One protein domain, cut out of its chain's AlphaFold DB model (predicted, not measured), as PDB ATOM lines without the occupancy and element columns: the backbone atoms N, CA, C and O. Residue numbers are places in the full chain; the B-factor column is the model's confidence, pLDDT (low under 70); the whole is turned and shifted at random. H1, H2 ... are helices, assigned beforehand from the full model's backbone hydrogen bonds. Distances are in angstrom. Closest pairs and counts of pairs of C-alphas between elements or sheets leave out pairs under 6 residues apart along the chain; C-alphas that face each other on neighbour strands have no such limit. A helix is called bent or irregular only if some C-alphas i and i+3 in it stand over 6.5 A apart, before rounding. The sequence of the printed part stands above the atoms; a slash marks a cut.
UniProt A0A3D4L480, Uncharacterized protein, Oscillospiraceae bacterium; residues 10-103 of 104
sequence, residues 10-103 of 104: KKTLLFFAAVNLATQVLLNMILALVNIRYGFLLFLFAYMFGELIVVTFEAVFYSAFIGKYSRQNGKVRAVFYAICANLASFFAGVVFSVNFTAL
ATOM      1  N   LYS A  10      52.765 -43.166  13.457       73.31
ATOM      2  CA  LYS A  10      51.656 -44.122  13.632       73.31
ATOM      3  C   LYS A  10      51.803 -44.973  14.898       73.31
ATOM      4  O   LYS A  10      50.807 -45.256  15.547       73.31
ATOM      5  N   LYS A  11      53.032 -45.352  15.270       74.12
ATOM      6  CA  LYS A  11      53.309 -46.149  16.477       74.12
ATOM      7  C   LYS A  11      52.983 -45.385  17.765       74.12
ATOM      8  O   LYS A  11      52.389 -45.965  18.666       74.12
ATOM      9  N   THR A  12      53.323 -44.098  17.842       73.12
ATOM     10  CA  THR A  12      53.011 -43.245  18.998       73.12
ATOM     11  C   THR A  12      51.513 -42.961  19.085       73.12
ATOM     12  O   THR A  12      50.933 -43.030  20.164       73.12
ATOM     13  N   LEU A  13      50.871 -42.706  17.939       75.12
ATOM     14  CA  LEU A  13      49.423 -42.509  17.855       75.12
ATOM     15  C   LEU A  13      48.649 -43.748  18.311       75.12
ATOM     16  O   LEU A  13      47.718 -43.626  19.103       75.12
ATOM     17  N   LEU A  14      49.053 -44.932  17.841       79.56
ATOM     18  CA  LEU A  14      48.424 -46.194  18.222       79.56
ATOM     19  C   LEU A  14      48.631 -46.492  19.711       79.56
ATOM     20  O   LEU A  14      47.707 -46.956  20.363       79.56
ATOM     21  N   PHE A  15      49.816 -46.194  20.254       83.25
ATOM     22  CA  PHE A  15      50.106 -46.346  21.680       83.25
ATOM     23  C   PHE A  15      49.176 -45.486  22.544       83.25
ATOM     24  O   PHE A  15      48.520 -46.006  23.441       83.25
ATOM     25  N   PHE A  16      49.072 -44.192  22.235       82.56
ATOM     26  CA  PHE A  16      48.179 -43.281  22.945       82.56
ATOM     27  C   PHE A  16      46.712 -43.698  22.841       82.56
ATOM     28  O   PHE A  16      46.016 -43.757  23.850       82.56
ATOM     29  N   ALA A  17      46.254 -44.031  21.634       81.38
ATOM     30  CA  ALA A  17      44.880 -44.463  21.419       81.38
ATOM     31  C   ALA A  17      44.569 -45.777  22.148       81.38
ATOM     32  O   ALA A  17      43.500 -45.906  22.731       81.38
ATOM     33  N   ALA A  18      45.496 -46.741  22.149       85.56
ATOM     34  CA  ALA A  18      45.301 -48.026  22.809       85.56
ATOM     35  C   ALA A  18      45.205 -47.881  24.331       85.56
ATOM     36  O   ALA A  18      44.319 -48.477  24.940       85.56
ATOM     37  N   VAL A  19      46.086 -47.084  24.941       87.38
ATOM     38  CA  VAL A  19      46.056 -46.844  26.390       87.38
ATOM     39  C   VAL A  19      44.785 -46.093  26.774       87.38
ATOM     40  O   VAL A  19      44.085 -46.564  27.662       87.38
ATOM     41  N   ASN A  20      44.453 -45.006  26.068       86.81
ATOM     42  CA  ASN A  20      43.256 -44.215  26.356       86.81
ATOM     43  C   ASN A  20      41.959 -45.012  26.155       86.81
ATOM     44  O   ASN A  20      41.027 -44.898  26.941       86.81
ATOM     45  N   LEU A  21      41.900 -45.870  25.135       86.31
ATOM     46  CA  LEU A  21      40.755 -46.756  24.941       86.31
ATOM     47  C   LEU A  21      40.652 -47.791  26.069       86.31
ATOM     48  O   LEU A  21      39.563 -48.029  26.582       86.31
ATOM     49  N   ALA A  22      41.768 -48.407  26.466       88.81
ATOM     50  CA  ALA A  22      41.774 -49.431  27.506       88.81
ATOM     51  C   ALA A  22      41.350 -48.874  28.873       88.81
ATOM     52  O   ALA A  22      40.529 -49.485  29.560       88.81
ATOM     53  N   THR A  23      41.876 -47.710  29.257       90.50
ATOM     54  CA  THR A  23      41.509 -47.028  30.507       90.50
ATOM     55  C   THR A  23      40.045 -46.596  30.493       90.50
ATOM     56  O   THR A  23      39.336 -46.843  31.469       90.50
ATOM     57  N   GLN A  24      39.562 -46.032  29.383       87.25
ATOM     58  CA  GLN A  24      38.175 -45.588  29.252       87.25
ATOM     59  C   GLN A  24      37.178 -46.746  29.274       87.25
ATOM     60  O   GLN A  24      36.145 -46.651  29.937       87.25
ATOM     61  N   VAL A  25      37.480 -47.869  28.619       89.31
ATOM     62  CA  VAL A  25      36.636 -49.075  28.694       89.31
ATOM     63  C   VAL A  25      36.567 -49.597  30.129       89.31
ATOM     64  O   VAL A  25      35.477 -49.892  30.621       89.31
ATOM     65  N   LEU A  26      37.707 -49.667  30.823       91.50
ATOM     66  CA  LEU A  26      37.759 -50.133  32.207       91.50
ATOM     67  C   LEU A  26      36.960 -49.220  33.147       91.50
ATOM     68  O   LEU A  26      36.159 -49.707  33.946       91.50
ATOM     69  N   LEU A  27      37.154 -47.905  33.033       90.00
ATOM     70  CA  LEU A  27      36.451 -46.924  33.852       90.00
ATOM     71  C   LEU A  27      34.936 -47.006  33.622       90.00
ATOM     72  O   LEU A  27      34.177 -47.135  34.581       90.00
ATOM     73  N   ASN A  28      34.493 -47.020  32.363       88.50
ATOM     74  CA  ASN A  28      33.070 -47.111  32.034       88.50
ATOM     75  C   ASN A  28      32.443 -48.445  32.475       88.50
ATOM     76  O   ASN A  28      31.297 -48.445  32.920       88.50
ATOM     77  N   MET A  29      33.176 -49.567  32.441       89.06
ATOM     78  CA  MET A  29      32.694 -50.838  33.009       89.06
ATOM     79  C   MET A  29      32.445 -50.737  34.517       89.06
ATOM     80  O   MET A  29      31.394 -51.165  34.996       89.06
ATOM     81  N   ILE A  30      33.384 -50.158  35.271       90.12
ATOM     82  CA  ILE A  30      33.231 -49.962  36.722       90.12
ATOM     83  C   ILE A  30      32.030 -49.055  37.003       90.12
ATOM     84  O   ILE A  30      31.208 -49.351  37.869       90.12
ATOM     85  N   LEU A  31      31.890 -47.974  36.243       89.19
ATOM     86  CA  LEU A  31      30.812 -47.013  36.436       89.19
ATOM     87  C   LEU A  31      29.442 -47.560  36.055       89.19
ATOM     88  O   LEU A  31      28.468 -47.250  36.735       89.19
ATOM     89  N   ALA A  32      29.356 -48.420  35.039       88.31
ATOM     90  CA  ALA A  32      28.124 -49.132  34.723       88.31
ATOM     91  C   ALA A  32      27.651 -49.971  35.923       88.31
ATOM     92  O   ALA A  32      26.472 -49.934  36.276       88.31
ATOM     93  N   LEU A  33      28.570 -50.658  36.614       88.75
ATOM     94  CA  LEU A  33      28.250 -51.410  37.833       88.75
ATOM     95  C   LEU A  33      27.811 -50.493  38.981       88.75
ATOM     96  O   LEU A  33      26.863 -50.825  39.696       88.75
ATOM     97  N   VAL A  34      28.479 -49.348  39.153       89.31
ATOM     98  CA  VAL A  34      28.105 -48.352  40.169       89.31
ATOM     99  C   VAL A  34      26.705 -47.805  39.893       89.31
ATOM    100  O   VAL A  34      25.891 -47.754  40.812       89.31
ATOM    101  N   ASN A  35      26.397 -47.468  38.640       88.25
ATOM    102  CA  ASN A  35      25.095 -46.931  38.254       88.25
ATOM    103  C   ASN A  35      23.967 -47.935  38.520       88.25
ATOM    104  O   ASN A  35      22.957 -47.582  39.120       88.25
ATOM    105  N   ILE A  36      24.165 -49.205  38.147       86.19
ATOM    106  CA  ILE A  36      23.161 -50.260  38.354       86.19
ATOM    107  C   ILE A  36      22.890 -50.498  39.847       86.19
ATOM    108  O   ILE A  36      21.753 -50.761  40.228       86.19
ATOM    109  N   ARG A  37      23.918 -50.433  40.702       89.50
ATOM    110  CA  ARG A  37      23.788 -50.794  42.126       89.50
ATOM    111  C   ARG A  37      23.433 -49.631  43.046       89.50
ATOM    112  O   ARG A  37      22.785 -49.852  44.063       89.50
ATOM    113  N   TYR A  38      23.898 -48.430  42.727       89.00
ATOM    114  CA  TYR A  38      23.850 -47.277  43.630       89.00
ATOM    115  C   TYR A  38      23.204 -46.038  42.999       89.00
ATOM    116  O   TYR A  38      23.029 -45.024  43.674       89.00
ATOM    117  N   GLY A  39      22.827 -46.119  41.721       87.00
ATOM    118  CA  GLY A  39      22.115 -45.070  41.006       87.00
ATOM    119  C   GLY A  39      22.997 -43.944  40.462       87.00
ATOM    120  O   GLY A  39      24.218 -43.889  40.641       87.00
ATOM    121  N   PHE A  40      22.321 -43.009  39.795       83.81
ATOM    122  CA  PHE A  40      22.930 -41.978  38.956       83.81
ATOM    123  C   PHE A  40      23.816 -40.977  39.715       83.81
ATOM    124  O   PHE A  40      24.870 -40.581  39.221       83.81
ATOM    125  N   LEU A  41      23.428 -40.577  40.932       84.88
ATOM    126  CA  LEU A  41      24.199 -39.600  41.712       84.88
ATOM    127  C   LEU A  41      25.574 -40.148  42.111       84.88
ATOM    128  O   LEU A  41      26.578 -39.457  41.941       84.88
ATOM    129  N   LEU A  42      25.644 -41.396  42.593       88.62
ATOM    130  CA  LEU A  42      26.928 -42.005  42.944       88.62
ATOM    131  C   LEU A  42      27.762 -42.306  41.696       88.62
ATOM    132  O   LEU A  42      28.979 -42.150  41.737       88.62
ATOM    133  N   PHE A  43      27.118 -42.668  40.581       87.25
ATOM    134  CA  PHE A  43      27.771 -42.763  39.276       87.25
ATOM    135  C   PHE A  43      28.477 -41.452  38.894       87.25
ATOM    136  O   PHE A  43      29.651 -41.488  38.543       87.25
ATOM    137  N   LEU A  44      27.814 -40.298  39.027       85.81
ATOM    138  CA  LEU A  44      28.381 -38.980  38.707       85.81
ATOM    139  C   LEU A  44      29.609 -38.645  39.563       85.81
ATOM    140  O   LEU A  44      30.637 -38.219  39.034       85.81
ATOM    141  N   PHE A  45      29.525 -38.876  40.878       88.38
ATOM    142  CA  PHE A  45      30.665 -38.687  41.779       88.38
ATOM    143  C   PHE A  45      31.812 -39.644  41.439       88.38
ATOM    144  O   PHE A  45      32.954 -39.208  41.288       88.38
ATOM    145  N   ALA A  46      31.519 -40.935  41.269       88.38
ATOM    146  CA  ALA A  46      32.515 -41.939  40.913       88.38
ATOM    147  C   ALA A  46      33.166 -41.643  39.554       88.38
ATOM    148  O   ALA A  46      34.367 -41.860  39.401       88.38
ATOM    149  N   TYR A  47      32.408 -41.108  38.593       87.44
ATOM    150  CA  TYR A  47      32.920 -40.732  37.280       87.44
ATOM    151  C   TYR A  47      33.942 -39.603  37.380       87.44
ATOM    152  O   TYR A  47      35.040 -39.723  36.845       87.44
ATOM    153  N   MET A  48      33.626 -38.547  38.136       86.69
ATOM    154  CA  MET A  48      34.516 -37.399  38.315       86.69
ATOM    155  C   MET A  48      35.858 -37.791  38.954       86.69
ATOM    156  O   MET A  48      36.916 -37.406  38.457       86.69
ATOM    157  N   PHE A  49      35.832 -38.584  40.030       89.38
ATOM    158  CA  PHE A  49      37.062 -39.052  40.678       89.38
ATOM    159  C   PHE A  49      37.797 -40.104  39.841       89.38
ATOM    160  O   PHE A  49      39.027 -40.095  39.783       89.38
ATOM    161  N   GLY A  50      37.060 -40.993  39.175       89.38
ATOM    162  CA  GLY A  50      37.626 -42.023  38.311       89.38
ATOM    163  C   GLY A  50      38.382 -41.438  37.121       89.38
ATOM    164  O   GLY A  50      39.512 -41.845  36.865       89.38
ATOM    165  N   GLU A  51      37.822 -40.426  36.458       87.38
ATOM    166  CA  GLU A  51      38.499 -39.680  35.386       87.38
ATOM    167  C   GLU A  51      39.782 -39.008  35.889       87.38
ATOM    168  O   GLU A  51      40.821 -39.111  35.243       87.38
ATOM    169  N   LEU A  52      39.778 -38.407  37.084       87.12
ATOM    170  CA  LEU A  52      40.988 -37.807  37.661       87.12
ATOM    171  C   LEU A  52      42.106 -38.846  37.883       87.12
ATOM    172  O   LEU A  52      43.286 -38.578  37.621       87.12
ATOM    173  N   ILE A  53      41.737 -40.044  38.342       89.88
ATOM    174  CA  ILE A  53      42.667 -41.165  38.519       89.88
ATOM    175  C   ILE A  53      43.201 -41.630  37.159       89.88
ATOM    176  O   ILE A  53      44.413 -41.806  37.015       89.88
ATOM    177  N   VAL A  54      42.332 -41.780  36.154       89.94
ATOM    178  CA  VAL A  54      42.720 -42.190  34.797       89.94
ATOM    179  C   VAL A  54      43.656 -41.169  34.152       89.94
ATOM    180  O   VAL A  54      44.713 -41.561  33.664       89.94
ATOM    181  N   VAL A  55      43.349 -39.871  34.228       85.94
ATOM    182  CA  VAL A  55      44.219 -38.788  33.730       85.94
ATOM    183  C   VAL A  55      45.609 -38.890  34.349       85.94
ATOM    184  O   VAL A  55      46.617 -38.803  33.647       85.94
ATOM    185  N   THR A  56      45.670 -39.087  35.668       86.75
ATOM    186  CA  THR A  56      46.936 -39.194  36.402       86.75
ATOM    187  C   THR A  56      47.711 -40.434  35.963       86.75
ATOM    188  O   THR A  56      48.907 -40.347  35.678       86.75
ATOM    189  N   PHE A  57      47.034 -41.578  35.851       88.88
ATOM    190  CA  PHE A  57      47.633 -42.826  35.388       88.88
ATOM    191  C   PHE A  57      48.171 -42.697  33.960       88.88
ATOM    192  O   PHE A  57      49.329 -43.029  33.714       88.88
ATOM    193  N   GLU A  58      47.381 -42.160  33.030       86.44
ATOM    194  CA  GLU A  58      47.791 -41.940  31.643       86.44
ATOM    195  C   GLU A  58      48.963 -40.970  31.539       86.44
ATOM    196  O   GLU A  58      49.922 -41.245  30.820       86.44
ATOM    197  N   ALA A  59      48.946 -39.865  32.288       81.62
ATOM    198  CA  ALA A  59      50.044 -38.905  32.300       81.62
ATOM    199  C   ALA A  59      51.354 -39.551  32.781       81.62
ATOM    200  O   ALA A  59      52.399 -39.380  32.141       81.62
ATOM    201  N   VAL A  60      51.303 -40.340  33.860       85.56
ATOM    202  CA  VAL A  60      52.464 -41.087  34.369       85.56
ATOM    203  C   VAL A  60      52.922 -42.118  33.341       85.56
ATOM    204  O   VAL A  60      54.100 -42.130  32.973       85.56
ATOM    205  N   PHE A  61      52.004 -42.927  32.816       85.12
ATOM    206  CA  PHE A  61      52.309 -43.995  31.869       85.12
ATOM    207  C   PHE A  61      52.911 -43.446  30.572       85.12
ATOM    208  O   PHE A  61      53.959 -43.905  30.115       85.12
ATOM    209  N   TYR A  62      52.328 -42.391  30.007       82.81
ATOM    210  CA  TYR A  62      52.886 -41.727  28.838       82.81
ATOM    211  C   TYR A  62      54.253 -41.128  29.145       82.81
ATOM    212  O   TYR A  62      55.187 -41.369  28.389       82.81
ATOM    213  N   SER A  63      54.427 -40.416  30.260       78.69
ATOM    214  CA  SER A  63      55.726 -39.816  30.597       78.69
ATOM    215  C   SER A  63      56.852 -40.850  30.764       78.69
ATOM    216  O   SER A  63      57.999 -40.560  30.408       78.69
ATOM    217  N   ALA A  64      56.524 -42.053  31.246       82.69
ATOM    218  CA  ALA A  64      57.463 -43.153  31.438       82.69
ATOM    219  C   ALA A  64      57.814 -43.868  30.123       82.69
ATOM    220  O   ALA A  64      58.978 -44.197  29.889       82.69
ATOM    221  N   PHE A  65      56.831 -44.087  29.243       78.81
ATOM    222  CA  PHE A  65      57.002 -44.918  28.045       78.81
ATOM    223  C   PHE A  65      57.182 -44.132  26.737       78.81
ATOM    224  O   PHE A  65      57.597 -44.723  25.739       78.81
ATOM    225  N   ILE A  66      56.963 -42.809  26.716       73.25
ATOM    226  CA  ILE A  66      57.065 -41.980  25.498       73.25
ATOM    227  C   ILE A  66      58.421 -42.121  24.791       73.25
ATOM    228  O   ILE A  66      58.458 -42.203  23.567       73.25
ATOM    229  N   GLY A  67      59.522 -42.243  25.543       68.81
ATOM    230  CA  GLY A  67      60.875 -42.372  24.983       68.81
ATOM    231  C   GLY A  67      61.108 -43.664  24.190       68.81
ATOM    232  O   GLY A  67      62.036 -43.736  23.391       68.81
ATOM    233  N   LYS A  68      60.252 -44.677  24.372       70.94
ATOM    234  CA  LYS A  68      60.289 -45.936  23.614       70.94
ATOM    235  C   LYS A  68      59.509 -45.852  22.298       70.94
ATOM    236  O   LYS A  68      59.788 -46.613  21.374       70.94
ATOM    237  N   TYR A  69      58.532 -44.947  22.214       65.56
ATOM    238  CA  TYR A  69      57.562 -44.889  21.115       65.56
ATOM    239  C   TYR A  69      57.601 -43.596  20.305       65.56
ATOM    240  O   TYR A  69      56.950 -43.546  19.264       65.56
ATOM    241  N   SER A  70      58.330 -42.569  20.746       63.50
ATOM    242  CA  SER A  70      58.526 -41.335  19.992       63.50
ATOM    243  C   SER A  70      59.972 -40.873  20.052       63.50
ATOM    244  O   SER A  70      60.576 -40.805  21.123       63.50
ATOM    245  N   ARG A  71      60.517 -40.510  18.889       59.84
ATOM    246  CA  ARG A  71      61.855 -39.908  18.775       59.84
ATOM    247  C   ARG A  71      61.853 -38.413  19.118       59.84
ATOM    248  O   ARG A  71      62.910 -37.830  19.347       59.84
ATOM    249  N   GLN A  72      60.668 -37.796  19.182       57.00
ATOM    250  CA  GLN A  72      60.482 -36.420  19.634       57.00
ATOM    251  C   GLN A  72      60.328 -36.392  21.160       57.00
ATOM    252  O   GLN A  72      59.290 -36.747  21.717       57.00
ATOM    253  N   ASN A  73      61.384 -35.958  21.849       56.56
ATOM    254  CA  ASN A  73      61.401 -35.797  23.301       56.56
ATOM    255  C   ASN A  73      60.454 -34.673  23.738       56.56
ATOM    256  O   ASN A  73      60.818 -33.499  23.747       56.56
ATOM    257  N   GLY A  74      59.232 -35.034  24.125       64.25
ATOM    258  CA  GLY A  74      58.226 -34.086  24.590       64.25
ATOM    259  C   GLY A  74      57.386 -34.635  25.732       64.25
ATOM    260  O   GLY A  74      56.172 -34.719  25.587       64.25
ATOM    261  N   LYS A  75      57.996 -34.974  26.881       66.12
ATOM    262  CA  LYS A  75      57.261 -35.397  28.097       66.12
ATOM    263  C   LYS A  75      56.101 -34.445  28.420       66.12
ATOM    264  O   LYS A  75      54.991 -34.887  28.675       66.12
ATOM    265  N   VAL A  76      56.345 -33.140  28.294       67.06
ATOM    266  CA  VAL A  76      55.334 -32.086  28.465       67.06
ATOM    267  C   VAL A  76      54.186 -32.243  27.460       67.06
ATOM    268  O   VAL A  76      53.028 -32.245  27.855       67.06
ATOM    269  N   ARG A  77      54.476 -32.475  26.173       67.88
ATOM    270  CA  ARG A  77      53.446 -32.694  25.139       67.88
ATOM    271  C   ARG A  77      52.626 -33.960  25.388       67.88
ATOM    272  O   ARG A  77      51.440 -33.973  25.087       67.88
ATOM    273  N   ALA A  78      53.243 -35.014  25.921       67.19
ATOM    274  CA  ALA A  78      52.548 -36.248  26.282       67.19
ATOM    275  C   ALA A  78      51.571 -36.034  27.453       67.19
ATOM    276  O   ALA A  78      50.446 -36.524  27.410       67.19
ATOM    277  N   VAL A  79      51.965 -35.237  28.453       68.19
ATOM    278  CA  VAL A  79      51.090 -34.846  29.569       68.19
ATOM    279  C   VAL A  79      49.941 -33.955  29.087       68.19
ATOM    280  O   VAL A  79      48.789 -34.232  29.405       68.19
ATOM    281  N   PHE A  80      50.215 -32.942  28.258       71.69
ATOM    282  CA  PHE A  80      49.156 -32.109  27.668       71.69
ATOM    283  C   PHE A  80      48.185 -32.927  26.809       71.69
ATOM    284  O   PHE A  80      46.978 -32.702  26.874       71.69
ATOM    285  N   TYR A  81      48.686 -33.908  26.052       74.25
ATOM    286  CA  TYR A  81      47.829 -34.833  25.320       74.25
ATOM    287  C   TYR A  81      46.919 -35.634  26.259       74.25
ATOM    288  O   TYR A  81      45.720 -35.685  26.000       74.25
ATOM    289  N   ALA A  82      47.452 -36.210  27.346       72.31
ATOM    290  CA  ALA A  82      46.652 -36.951  28.326       72.31
ATOM    291  C   ALA A  82      45.524 -36.086  28.895       72.31
ATOM    292  O   ALA A  82      44.376 -36.519  28.943       72.31
ATOM    293  N   ILE A  83      45.837 -34.842  29.266       73.94
ATOM    294  CA  ILE A  83      44.857 -33.904  29.815       73.94
ATOM    295  C   ILE A  83      43.777 -33.599  28.774       73.94
ATOM    296  O   ILE A  83      42.602 -33.767  29.063       73.94
ATOM    297  N   CYS A  84      44.145 -33.205  27.550       76.69
ATOM    298  CA  CYS A  84      43.163 -32.868  26.515       76.69
ATOM    299  C   CYS A  84      42.317 -34.069  26.068       76.69
ATOM    300  O   CYS A  84      41.132 -33.903  25.788       76.69
ATOM    301  N   ALA A  85      42.913 -35.261  25.972       75.88
ATOM    302  CA  ALA A  85      42.204 -36.479  25.592       75.88
ATOM    303  C   ALA A  85      41.176 -36.867  26.656       75.88
ATOM    304  O   ALA A  85      40.009 -37.048  26.323       75.88
ATOM    305  N   ASN A  86      41.575 -36.900  27.928       77.50
ATOM    306  CA  ASN A  86      40.649 -37.213  29.013       77.50
ATOM    307  C   ASN A  86      39.612 -36.110  29.235       77.50
ATOM    308  O   ASN A  86      38.469 -36.424  29.522       77.50
ATOM    309  N   LEU A  87      39.941 -34.831  29.012       78.12
ATOM    310  CA  LEU A  87      38.930 -33.768  29.056       78.12
ATOM    311  C   LEU A  87      37.852 -33.983  27.983       78.12
ATOM    312  O   LEU A  87      36.665 -33.833  28.255       78.12
ATOM    313  N   ALA A  88      38.250 -34.358  26.762       79.56
ATOM    314  CA  ALA A  88      37.307 -34.668  25.691       79.56
ATOM    315  C   ALA A  88      36.458 -35.907  26.020       79.56
ATOM    316  O   ALA A  88      35.244 -35.884  25.807       79.56
ATOM    317  N   SER A  89      37.076 -36.954  26.576       73.94
ATOM    318  CA  SER A  89      36.374 -38.155  27.038       73.94
ATOM    319  C   SER A  89      35.406 -37.855  28.182       73.94
ATOM    320  O   SER A  89      34.285 -38.350  28.143       73.94
ATOM    321  N   PHE A  90      35.775 -36.971  29.116       76.31
ATOM    322  CA  PHE A  90      34.915 -36.501  30.202       76.31
ATOM    323  C   PHE A  90      33.614 -35.894  29.667       76.31
ATOM    324  O   PHE A  90      32.516 -36.313  30.032       76.31
ATOM    325  N   PHE A  91      33.715 -34.929  28.746       78.31
ATOM    326  CA  PHE A  91      32.529 -34.307  28.150       78.31
ATOM    327  C   PHE A  91      31.703 -35.303  27.331       78.31
ATOM    328  O   PHE A  91      30.476 -35.299  27.427       78.31
ATOM    329  N   ALA A  92      32.355 -36.171  26.553       76.62
ATOM    330  CA  ALA A  92      31.666 -37.194  25.772       76.62
ATOM    331  C   ALA A  92      30.902 -38.183  26.669       76.62
ATOM    332  O   ALA A  92      29.749 -38.501  26.378       76.62
ATOM    333  N   GLY A  93      31.509 -38.619  27.776       71.31
ATOM    334  CA  GLY A  93      30.890 -39.522  28.741       71.31
ATOM    335  C   GLY A  93      29.704 -38.885  29.458       71.31
ATOM    336  O   GLY A  93      28.634 -39.486  29.469       71.31
ATOM    337  N   VAL A  94      29.819 -37.642  29.950       73.19
ATOM    338  CA  VAL A  94      28.671 -36.932  30.557       73.19
ATOM    339  C   VAL A  94      27.512 -36.810  29.567       73.19
ATOM    340  O   VAL A  94      26.375 -37.133  29.915       73.19
ATOM    341  N   VAL A  95      27.779 -36.374  28.331       77.69
ATOM    342  CA  VAL A  95      26.737 -36.228  27.301       77.69
ATOM    343  C   VAL A  95      26.067 -37.570  27.021       77.69
ATOM    344  O   VAL A  95      24.837 -37.642  26.990       77.69
ATOM    345  N   PHE A  96      26.847 -38.638  26.856       73.19
ATOM    346  CA  PHE A  96      26.307 -39.974  26.621       73.19
ATOM    347  C   PHE A  96      25.443 -40.450  27.796       73.19
ATOM    348  O   PHE A  96      24.314 -40.891  27.591       73.19
ATOM    349  N   SER A  97      25.921 -40.299  29.032       69.81
ATOM    350  CA  SER A  97      25.205 -40.734  30.234       69.81
ATOM    351  C   SER A  97      23.912 -39.961  30.479       69.81
ATOM    352  O   SER A  97      22.913 -40.571  30.860       69.81
ATOM    353  N   VAL A  98      23.887 -38.648  30.233       71.12
ATOM    354  CA  VAL A  98      22.661 -37.840  30.360       71.12
ATOM    355  C   VAL A  98      21.613 -38.276  29.336       71.12
ATOM    356  O   VAL A  98      20.457 -38.473  29.699       71.12
ATOM    357  N   ASN A  99      22.009 -38.493  28.078       69.56
ATOM    358  CA  ASN A  99      21.078 -38.941  27.038       69.56
ATOM    359  C   ASN A  99      20.577 -40.372  27.282       69.56
ATOM    360  O   ASN A  99      19.397 -40.641  27.105       69.56
ATOM    361  N   PHE A 100      21.446 -41.279  27.732       63.75
ATOM    362  CA  PHE A 100      21.073 -42.659  28.047       63.75
ATOM    363  C   PHE A 100      20.116 -42.747  29.246       63.75
ATOM    364  O   PHE A 100      19.193 -43.553  29.237       63.75
ATOM    365  N   THR A 101      20.298 -41.885  30.250       57.84
ATOM    366  CA  THR A 101      19.394 -41.801  31.411       57.84
ATOM    367  C   THR A 101      18.058 -41.148  31.048       57.84
ATOM    368  O   THR A 101      17.043 -41.519  31.611       57.84
ATOM    369  N   ALA A 102      18.026 -40.215  30.090       56.28
ATOM    370  CA  ALA A 102      16.782 -39.619  29.586       56.28
ATOM    371  C   ALA A 102      15.942 -40.574  28.707       56.28
ATOM    372  O   ALA A 102      14.802 -40.257  28.375       56.28
ATOM    373  N   LEU A 103      16.519 -41.710  28.300       50.34
ATOM    374  CA  LEU A 103      15.902 -42.735  27.454       50.34
ATOM    375  C   LEU A 103      15.363 -43.946  28.241       50.34
ATOM    376  O   LEU A 103      14.668 -44.767  27.642       50.34
TER     377      LEU A 103
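Overview. This is residues 10 to 103 of the 104 residues of an uncharacterized protein of Oscillospiraceae bacterium (UniProt A0A3D4L480). Three long helices make a slender up-and-down bundle, a rod in which H2 runs nearly the whole length while H1 and H3 pack along it. H1 and H3 run the same way and cross each other in a flat X, meeting at residues 20 to 24 and 85 to 89 and spreading apart toward their ends; the three helix centres make a triangle. The printed part has 94 residues with three named helices, in the order H1, H2, H3, and no named strand; the class is all helix. It is only just compact, close to loose, with a radius of gyration of the C-alphas of 14.8 A, and it spans 46 by 20 by 17 A.

Along the chain. Start with H2, the longest helix by residues, with 30 residues, 40 to 69: find C-alpha 40 at (22.930, -41.978, 38.956), and from there go 39.1 A to C-alpha 69 at (57.562, -44.889, 21.115). Near residue 63 it has a kink of 42 degrees, and it is irregular, with C-alphas 64 and 67 standing 7.3 A apart. Before it comes H1, residues 10 to 38, which starts at C-alpha 10, (51.656, -44.122, 13.632), and is 41.0 A long. After it comes H3, residues 75 to 101, which is 38.5 A long and ends at C-alpha 101, (19.394, -41.801, 31.411).

Arrangement. Look first from H2 to H1: they touch and form a helical hairpin, opposite ways at a shallow tilt of 20 degrees, and their closest C-alphas are those of Asn 35 and Phe 43, 5.1 A apart. On H3 you will find the other helical hairpin: H2 and H3 touch, opposite ways at a shallow tilt of 27 degrees, with the C-alphas of Ala 59 and Val 79 closest at 5.0 A. H1 and H3 only just touch, with 3 pairs of C-alphas within 8 A; H1 does so with residues 20 to 24 alone and H3 with residues 85 to 89 alone. Their closest C-alphas are those of Asn 20 and Ala 85, 7.8 A apart. They run the same way at a steep tilt of 37 degrees, only just past shallow. In H1 and H3 every O i to N i+4 pair is within hydrogen-bond range; in H2, 23 of 26 are.

Size, cuts and confidence. The two C-alphas farthest apart are those of Arg 71 and Leu 103, at 46.9 A. The printed part runs from residue 10 to 103 with no cut, and the links from H1 to H2 and from H2 to H3 are both tight. Read the B-factor column for the model's confidence: the mean pLDDT of the printed part is 79.2, and it is under 70 at residue 67, residues 69 to 79, residue 97 and residues 99 to 103.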